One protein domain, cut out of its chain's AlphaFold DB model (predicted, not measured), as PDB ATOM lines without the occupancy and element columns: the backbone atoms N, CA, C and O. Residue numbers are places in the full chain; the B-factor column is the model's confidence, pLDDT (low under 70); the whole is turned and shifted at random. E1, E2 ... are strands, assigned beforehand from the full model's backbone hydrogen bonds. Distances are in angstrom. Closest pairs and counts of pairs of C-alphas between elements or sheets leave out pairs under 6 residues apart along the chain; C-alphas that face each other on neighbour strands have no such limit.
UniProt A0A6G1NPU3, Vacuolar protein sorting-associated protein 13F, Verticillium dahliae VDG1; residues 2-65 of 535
ATOM      1  N   ILE A   2      12.375  62.626 173.673       88.56
ATOM      2  CA  ILE A   2      11.331  63.667 173.682       88.56
ATOM      3  C   ILE A   2       9.957  63.004 173.490       88.56
ATOM      4  O   ILE A   2       9.874  61.967 172.825       88.56
ATOM      5  N   LEU A   3       8.901  63.553 174.087       92.50
ATOM      6  CA  LEU A   3       7.555  62.976 174.028       92.50
ATOM      7  C   LEU A   3       6.794  63.460 172.785       92.50
ATOM      8  O   LEU A   3       6.829  64.634 172.414       92.50
ATOM      9  N   ARG A   4       6.097  62.535 172.115       91.81
ATOM     10  CA  ARG A   4       5.314  62.846 170.909       91.81
ATOM     11  C   ARG A   4       4.104  63.707 171.267       91.81
ATOM     12  O   ARG A   4       3.475  63.488 172.295       91.81
ATOM     13  N   ASN A   5       3.750  64.628 170.373       91.19
ATOM     14  CA  ASN A   5       2.569  65.494 170.480       91.19
ATOM     15  C   ASN A   5       2.536  66.425 171.711       91.19
ATOM     16  O   ASN A   5       1.498  67.017 171.996       91.19
ATOM     17  N   ALA A   6       3.660  66.612 172.411       94.31
ATOM     18  CA  ALA A   6       3.789  67.650 173.426       94.31
ATOM     19  C   ALA A   6       3.982  69.017 172.745       94.31
ATOM     20  O   ALA A   6       5.037  69.293 172.172       94.31
ATOM     21  N   GLY A   7       2.951  69.867 172.785       94.00
ATOM     22  CA  GLY A   7       2.989  71.198 172.177       94.00
ATOM     23  C   GLY A   7       4.043  72.111 172.815       94.00
ATOM     24  O   GLY A   7       4.241  72.087 174.034       94.00
ATOM     25  N   VAL A   8       4.697  72.925 171.987       95.62
ATOM     26  CA  VAL A   8       5.632  73.990 172.380       95.62
ATOM     27  C   VAL A   8       5.320  75.248 171.575       95.62
ATOM     28  O   VAL A   8       4.777  75.165 170.474       95.62
ATOM     29  N   THR A   9       5.628  76.418 172.129       93.50
ATOM     30  CA  THR A   9       5.332  77.697 171.471       93.50
ATOM     31  C   THR A   9       6.259  77.945 170.277       93.50
ATOM     32  O   THR A   9       7.454  77.673 170.352       93.50
ATOM     33  N   SER A  10       5.734  78.488 169.181       93.81
ATOM     34  CA  SER A  10       6.529  79.036 168.070       93.81
ATOM     35  C   SER A  10       6.685  80.561 168.157       93.81
ATOM     36  O   SER A  10       7.226  81.180 167.242       93.81
ATOM     37  N   GLN A  11       6.220  81.191 169.242       93.25
ATOM     38  CA  GLN A  11       6.286  82.642 169.415       93.25
ATOM     39  C   GLN A  11       7.732  83.150 169.326       93.25
ATOM     40  O   GLN A  11       8.640  82.604 169.950       93.25
ATOM     41  N   GLY A  12       7.933  84.205 168.533       94.62
ATOM     42  CA  GLY A  12       9.244  84.807 168.278       94.62
ATOM     43  C   GLY A  12      10.111  84.055 167.261       94.62
ATOM     44  O   GLY A  12      11.077  84.626 166.765       94.62
ATOM     45  N   LEU A  13       9.780  82.808 166.909       96.06
ATOM     46  CA  LEU A  13      10.469  82.059 165.861       96.06
ATOM     47  C   LEU A  13       9.721  82.238 164.542       96.06
ATOM     48  O   LEU A  13       8.597  81.764 164.387       96.06
ATOM     49  N   TRP A  14      10.344  82.897 163.566       95.81
ATOM     50  CA  TRP A  14       9.792  82.972 162.214       95.81
ATOM     51  C   TRP A  14       9.684  81.572 161.600       95.81
ATOM     52  O   TRP A  14      10.637  80.792 161.695       95.81
ATOM     53  N   HIS A  15       8.552  81.256 160.974       95.38
ATOM     54  CA  HIS A  15       8.276  79.939 160.406       95.38
ATOM     55  C   HIS A  15       7.379  80.001 159.167       95.38
ATOM     56  O   HIS A  15       6.686  80.990 158.932       95.38
ATOM     57  N   TYR A  16       7.404  78.922 158.379       95.12
ATOM     58  CA  TYR A  16       6.673  78.787 157.121       95.12
ATOM     59  C   TYR A  16       5.789  77.534 157.156       95.12
ATOM     60  O   TYR A  16       6.289  76.427 156.962       95.12
ATOM     61  N   PRO A  17       4.479  77.679 157.399       93.56
ATOM     62  CA  PRO A  17       3.518  76.593 157.238       93.56
ATOM     63  C   PRO A  17       3.620  75.948 155.852       93.56
ATOM     64  O   PRO A  17       3.409  76.614 154.839       93.56
ATOM     65  N   ALA A  18       3.961  74.660 155.809       95.75
ATOM     66  CA  ALA A  18       4.207  73.933 154.565       95.75
ATOM     67  C   ALA A  18       3.133  72.869 154.276       95.75
ATOM     68  O   ALA A  18       2.377  72.457 155.163       95.75
ATOM     69  N   SER A  19       3.112  72.388 153.030       95.69
ATOM     70  CA  SER A  19       2.346  71.225 152.573       95.69
ATOM     71  C   SER A  19       3.274  70.213 151.892       95.69
ATOM     72  O   SER A  19       4.241  70.582 151.228       95.69
ATOM     73  N   ILE A  20       3.003  68.919 152.082       97.81
ATOM     74  CA  ILE A  20       3.744  67.843 151.408       97.81
ATOM     75  C   ILE A  20       3.104  67.599 150.042       97.81
ATOM     76  O   ILE A  20       1.902  67.358 149.965       97.81
ATOM     77  N   THR A  21       3.910  67.636 148.982       96.94
ATOM     78  CA  THR A  21       3.456  67.410 147.599       96.94
ATOM     79  C   THR A  21       3.648  65.971 147.119       96.94
ATOM     80  O   THR A  21       2.952  65.549 146.205       96.94
ATOM     81  N   ASP A  22       4.565  65.213 147.728       96.75
ATOM     82  CA  ASP A  22       4.804  63.797 147.429       96.75
ATOM     83  C   ASP A  22       5.049  62.997 148.718       96.75
ATOM     84  O   ASP A  22       6.090  63.108 149.369       96.75
ATOM     85  N   THR A  23       4.081  62.161 149.086       96.62
ATOM     86  CA  THR A  23       4.138  61.323 150.289       96.62
ATOM     87  C   THR A  23       4.959  60.046 150.110       96.62
ATOM     88  O   THR A  23       5.222  59.363 151.099       96.62
ATOM     89  N   ALA A  24       5.357  59.691 148.881       95.69
ATOM     90  CA  ALA A  24       6.209  58.528 148.637       95.69
ATOM     91  C   ALA A  24       7.649  58.780 149.110       95.69
ATOM     92  O   ALA A  24       8.299  57.872 149.630       95.69
ATOM     93  N   THR A  25       8.125  60.021 148.981       96.44
ATOM     94  CA  THR A  25       9.499  60.424 149.322       96.44
ATOM     95  C   THR A  25       9.594  61.300 150.572       96.44
ATOM     96  O   THR A  25      10.674  61.409 151.153       96.44
ATOM     97  N   THR A  26       8.491  61.903 151.029       98.12
ATOM     98  CA  THR A  26       8.489  62.880 152.130       98.12
ATOM     99  C   THR A  26       7.511  62.493 153.236       98.12
ATOM    100  O   THR A  26       6.315  62.329 153.001       98.12
ATOM    101  N   LYS A  27       8.004  62.396 154.475       97.50
ATOM    102  CA  LYS A  27       7.193  62.090 155.661       97.50
ATOM    103  C   LYS A  27       7.158  63.267 156.624       97.50
ATOM    104  O   LYS A  27       8.201  63.797 157.002       97.50
ATOM    105  N   GLN A  28       5.964  63.632 157.080       97.50
ATOM    106  CA  GLN A  28       5.787  64.602 158.158       97.50
ATOM    107  C   GLN A  28       6.292  64.040 159.491       97.50
ATOM    108  O   GLN A  28       5.971  62.909 159.851       97.50
ATOM    109  N   VAL A  29       7.029  64.855 160.250       96.69
ATOM    110  CA  VAL A  29       7.497  64.503 161.606       96.69
ATOM    111  C   VAL A  29       7.193  65.563 162.664       96.69
ATOM    112  O   VAL A  29       7.281  65.274 163.855       96.69
ATOM    113  N   ALA A  30       6.780  66.766 162.253       97.38
ATOM    114  CA  ALA A  30       6.218  67.778 163.143       97.38
ATOM    115  C   ALA A  30       5.124  68.592 162.437       97.38
ATOM    116  O   ALA A  30       5.073  68.678 161.204       97.38
ATOM    117  N   LYS A  31       4.254  69.218 163.231       96.69
ATOM    118  CA  LYS A  31       3.146  70.048 162.754       96.69
ATOM    119  C   LYS A  31       3.043  71.350 163.539       96.69
ATOM    120  O   LYS A  31       3.329  71.355 164.735       96.69
ATOM    121  N   PHE A  32       2.620  72.420 162.876       96.56
ATOM    122  CA  PHE A  32       2.132  73.614 163.558       96.56
ATOM    123  C   PHE A  32       0.664  73.393 163.920       96.56
ATOM    124  O   PHE A  32      -0.106  72.875 163.106       96.56
ATOM    125  N   GLY A  33       0.296  73.760 165.148       93.62
ATOM    126  CA  GLY A  33      -1.105  73.832 165.559       93.62
ATOM    127  C   GLY A  33      -1.824  75.013 164.903       93.62
ATOM    128  O   GLY A  33      -1.217  75.802 164.177       93.62
ATOM    129  N   THR A  34      -3.117  75.148 165.179       91.12
ATOM    130  CA  THR A  34      -3.896  76.316 164.751       91.12
ATOM    131  C   THR A  34      -3.426  77.580 165.480       91.12
ATOM    132  O   THR A  34      -3.024  77.528 166.644       91.12
ATOM    133  N   GLY A  35      -3.453  78.729 164.803       84.31
ATOM    134  CA  GLY A  35      -2.987  79.995 165.372       84.31
ATOM    135  C   GLY A  35      -2.852  81.114 164.340       84.31
ATOM    136  O   GLY A  35      -2.574  80.869 163.164       84.31
ATOM    137  N   GLY A  36      -3.057  82.361 164.777       81.88
ATOM    138  CA  GLY A  36      -3.055  83.525 163.888       81.88
ATOM    139  C   GLY A  36      -4.096  83.380 162.773       81.88
ATOM    140  O   GLY A  36      -5.279  83.204 163.047       81.88
ATOM    141  N   THR A  37      -3.649  83.434 161.518       85.19
ATOM    142  CA  THR A  37      -4.500  83.269 160.326       85.19
ATOM    143  C   THR A  37      -4.717  81.810 159.904       85.19
ATOM    144  O   THR A  37      -5.476  81.566 158.968       85.19
ATOM    145  N   TYR A  38      -4.065  80.833 160.545       87.44
ATOM    146  CA  TYR A  38      -4.157  79.416 160.178       87.44
ATOM    147  C   TYR A  38      -5.192  78.688 161.040       87.44
ATOM    148  O   TYR A  38      -5.030  78.544 162.254       87.44
ATOM    149  N   THR A  39      -6.259  78.205 160.399       90.50
ATOM    150  CA  THR A  39      -7.392  77.522 161.050       90.50
ATOM    151  C   THR A  39      -7.274  75.996 161.059       90.50
ATOM    152  O   THR A  39      -8.099  75.326 161.678       90.50
ATOM    153  N   SER A  40      -6.244  75.438 160.421       92.88
ATOM    154  CA  SER A  40      -5.935  74.006 160.397       92.88
ATOM    155  C   SER A  40      -4.453  73.747 160.678       92.88
ATOM    156  O   SER A  40      -3.618  74.650 160.598       92.88
ATOM    157  N   GLU A  41      -4.127  72.503 161.034       94.94
ATOM    158  CA  GLU A  41      -2.739  72.079 161.224       94.94
ATOM    159  C   GLU A  41      -1.967  72.114 159.901       94.94
ATOM    160  O   GLU A  41      -2.495  71.780 158.839       94.94
ATOM    161  N   THR A  42      -0.689  72.478 159.975       95.81
ATOM    162  CA  THR A  42       0.213  72.541 158.814       95.81
ATOM    163  C   THR A  42       1.541  71.859 159.121       95.81
ATOM    164  O   THR A  42       1.832  71.506 160.267       95.81
ATOM    165  N   VAL A  43       2.362  71.617 158.100       97.62
ATOM    166  CA  VAL A  43       3.618  70.881 158.265       97.62
ATOM    167  C   VAL A  43       4.699  71.803 158.829       97.62
ATOM    168  O   VAL A  43       4.988  72.845 158.246       97.62
ATOM    169  N   ALA A  44       5.318  71.395 159.944       97.56
ATOM    170  CA  ALA A  44       6.420  72.127 160.583       97.56
ATOM    171  C   ALA A  44       7.793  71.497 160.326       97.56
ATOM    172  O   ALA A  44       8.806  72.196 160.337       97.56
ATOM    173  N   ALA A  45       7.842  70.182 160.100       98.12
ATOM    174  CA  ALA A  45       9.076  69.485 159.766       98.12
ATOM    175  C   ALA A  45       8.813  68.179 159.013       98.12
ATOM    176  O   ALA A  45       7.795  67.512 159.246       98.12
ATOM    177  N   VAL A  46       9.760  67.798 158.157       98.31
ATOM    178  CA  VAL A  46       9.710  66.580 157.338       98.31
ATOM    179  C   VAL A  46      11.035  65.829 157.339       98.31
ATOM    180  O   VAL A  46      12.098  66.424 157.514       98.31
ATOM    181  N   ILE A  47      10.968  64.524 157.088       98.00
ATOM    182  CA  ILE A  47      12.110  63.711 156.674       98.00
ATOM    183  C   ILE A  47      11.881  63.278 155.226       98.00
ATOM    184  O   ILE A  47      10.857  62.667 154.912       98.00
ATOM    185  N   ASN A  48      12.850  63.579 154.366       97.69
ATOM    186  CA  ASN A  48      12.874  63.180 152.966       97.69
ATOM    187  C   ASN A  48      13.758  61.943 152.799       97.69
ATOM    188  O   ASN A  48      14.832  61.876 153.400       97.69
ATOM    189  N   LYS A  49      13.340  61.022 151.933       94.88
ATOM    190  CA  LYS A  49      14.127  59.893 151.432       94.88
ATOM    191  C   LYS A  49      14.026  59.890 149.911       94.88
ATOM    192  O   LYS A  49      13.013  59.476 149.356       94.88
ATOM    193  N   ILE A  50      15.060  60.406 149.253       94.12
ATOM    194  CA  ILE A  50      15.098  60.622 147.801       94.12
ATOM    195  C   ILE A  50      16.304  59.862 147.265       94.12
ATOM    196  O   ILE A  50      17.436  60.237 147.561       94.12
ATOM    197  N   ASP A  51      16.062  58.768 146.542       91.25
ATOM    198  CA  ASP A  51      17.104  57.930 145.931       91.25
ATOM    199  C   ASP A  51      18.219  57.519 146.913       91.25
ATOM    200  O   ASP A  51      19.410  57.579 146.621       91.25
ATOM    201  N   GLY A  52      17.827  57.147 148.137       85.94
ATOM    202  CA  GLY A  52      18.745  56.752 149.213       85.94
ATOM    203  C   GLY A  52      19.343  57.912 150.020       85.94
ATOM    204  O   GLY A  52      19.855  57.678 151.112       85.94
ATOM    205  N   ARG A  53      19.224  59.164 149.560       92.69
ATOM    206  CA  ARG A  53      19.603  60.348 150.343       92.69
ATOM    207  C   ARG A  53      18.523  60.678 151.365       92.69
ATOM    208  O   ARG A  53      17.361  60.879 151.010       92.69
ATOM    209  N   GLU A  54      18.931  60.817 152.619       95.12
ATOM    210  CA  GLU A  54      18.049  61.207 153.714       95.12
ATOM    211  C   GLU A  54      18.286  62.663 154.144       95.12
ATOM    212  O   GLU A  54      19.426  63.123 154.217       95.12
ATOM    213  N   GLN A  55      17.214  63.407 154.430       97.19
ATOM    214  CA  GLN A  55      17.287  64.814 154.843       97.19
ATOM    215  C   GLN A  55      16.180  65.146 155.847       97.19
ATOM    216  O   GLN A  55      15.010  64.934 155.550       97.19
ATOM    217  N   PHE A  56      16.529  65.731 156.994       97.50
ATOM    218  CA  PHE A  56      15.570  66.248 157.976       97.50
ATOM    219  C   PHE A  56      15.470  67.774 157.843       97.50
ATOM    220  O   PHE A  56      16.461  68.480 158.019       97.50
ATOM    221  N   VAL A  57      14.281  68.284 157.518       98.12
ATOM    222  CA  VAL A  57      14.008  69.712 157.304       98.12
ATOM    223  C   VAL A  57      13.058  70.250 158.364       98.12
ATOM    224  O   VAL A  57      12.016  69.652 158.622       98.12
ATOM    225  N   TRP A  58      13.392  71.418 158.909       98.25
ATOM    226  CA  TRP A  58      12.523  72.216 159.771       98.25
ATOM    227  C   TRP A  58      12.098  73.488 159.043       98.25
ATOM    228  O   TRP A  58      12.945  74.214 158.531       98.25
ATOM    229  N   PHE A  59      10.803  73.792 159.040       97.81
ATOM    230  CA  PHE A  59      10.250  75.008 158.437       97.81
ATOM    231  C   PHE A  59      10.117  76.143 159.462       97.81
ATOM    232  O   PHE A  59       9.111  76.846 159.519       97.81
ATOM    233  N   THR A  60      11.138  76.303 160.306       97.44
ATOM    234  CA  THR A  60      11.234  77.339 161.342       97.44
ATOM    235  C   THR A  60      12.676  77.810 161.490       97.44
ATOM    236  O   THR A  60      13.620  77.062 161.236       97.44
ATOM    237  N   SER A  61      12.837  79.049 161.938       97.38
ATOM    238  CA  SER A  61      14.101  79.587 162.444       97.38
ATOM    239  C   SER A  61      14.500  78.944 163.780       97.38
ATOM    240  O   SER A  61      13.675  78.340 164.475       97.38
ATOM    241  N   TRP A  62      15.783  79.082 164.126       97.69
ATOM    242  CA  TRP A  62      16.397  78.554 165.343       97.69
ATOM    243  C   TRP A  62      17.107  79.669 166.102       97.69
ATOM    244  O   TRP A  62      17.860  80.430 165.504       97.69
ATOM    245  N   ALA A  63      16.896  79.724 167.414       96.88
ATOM    246  CA  ALA A  63      17.543  80.684 168.298       96.88
ATOM    247  C   ALA A  63      17.772  80.065 169.691       96.88
ATOM    248  O   ALA A  63      17.067  80.388 170.652       96.88
ATOM    249  N   PRO A  64      18.688  79.085 169.823       94.19
ATOM    250  CA  PRO A  64      18.920  78.381 171.090       94.19
ATOM    251  C   PRO A  64      19.487  79.283 172.205       94.19
ATOM    252  O   PRO A  64      19.498  78.904 173.375       94.19
ATOM    253  N   ASP A  65      19.936  80.488 171.880       91.81
ATOM    254  CA  ASP A  65      20.381  81.515 172.818       91.81
ATOM    255  C   ASP A  65      19.244  82.083 173.686       91.81
ATOM    256  O   ASP A  65      19.496  82.398 174.850       91.81
TER     257      ASP A  65
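Overview. This is residues 2 to 65 of the 535 residues of the protein "Vacuolar protein sorting-associated protein 13F" of Verticillium dahliae VDG1 (UniProt A0A6G1NPU3). With little regular structure, this is a small twisted sheet of three strands joined as successive hairpins, with a long unnamed stretch, residues 2 to 25, swinging past one end of the sheet and folding back to E1. The 64 printed residues hold three named strands and no named helix; the antiparallel order is E1, E2, E3, the class all strand, with 22 residues in named elements. The whole is only just compact, close to loose, with a radius of gyration of the C-alphas of 12.8 A and spans of 36 by 30 by 22 A.

Along the chain. E2, residues 42 to 50, measures 22.0 A and bends by 66 degrees at residue 45. E1, residues 26 to 32, measures 16.9 A from C-alpha 26 at (8.489, 62.880, 152.130). E3, residues 53 to 58, measures 16.7 A and ends at C-alpha 58 at (12.523, 72.216, 159.771).

Arrangement. The strands form a meander, each the antiparallel neighbour of the one before. E1 and E2 stand at 162 degrees, with N 27 and O 47 2.9 A apart, within hydrogen-bond range. E2 and E3 stand at 167 degrees, with N 48 and O 55 2.8 A apart, within that range.

Size, cuts and confidence. The C-alphas of Gly 36 and Gly 52, the two farthest apart, are separated by 37.5 A. The printed part has no cut, no link between named strands is long, and no printed residue is under pLDDT 70.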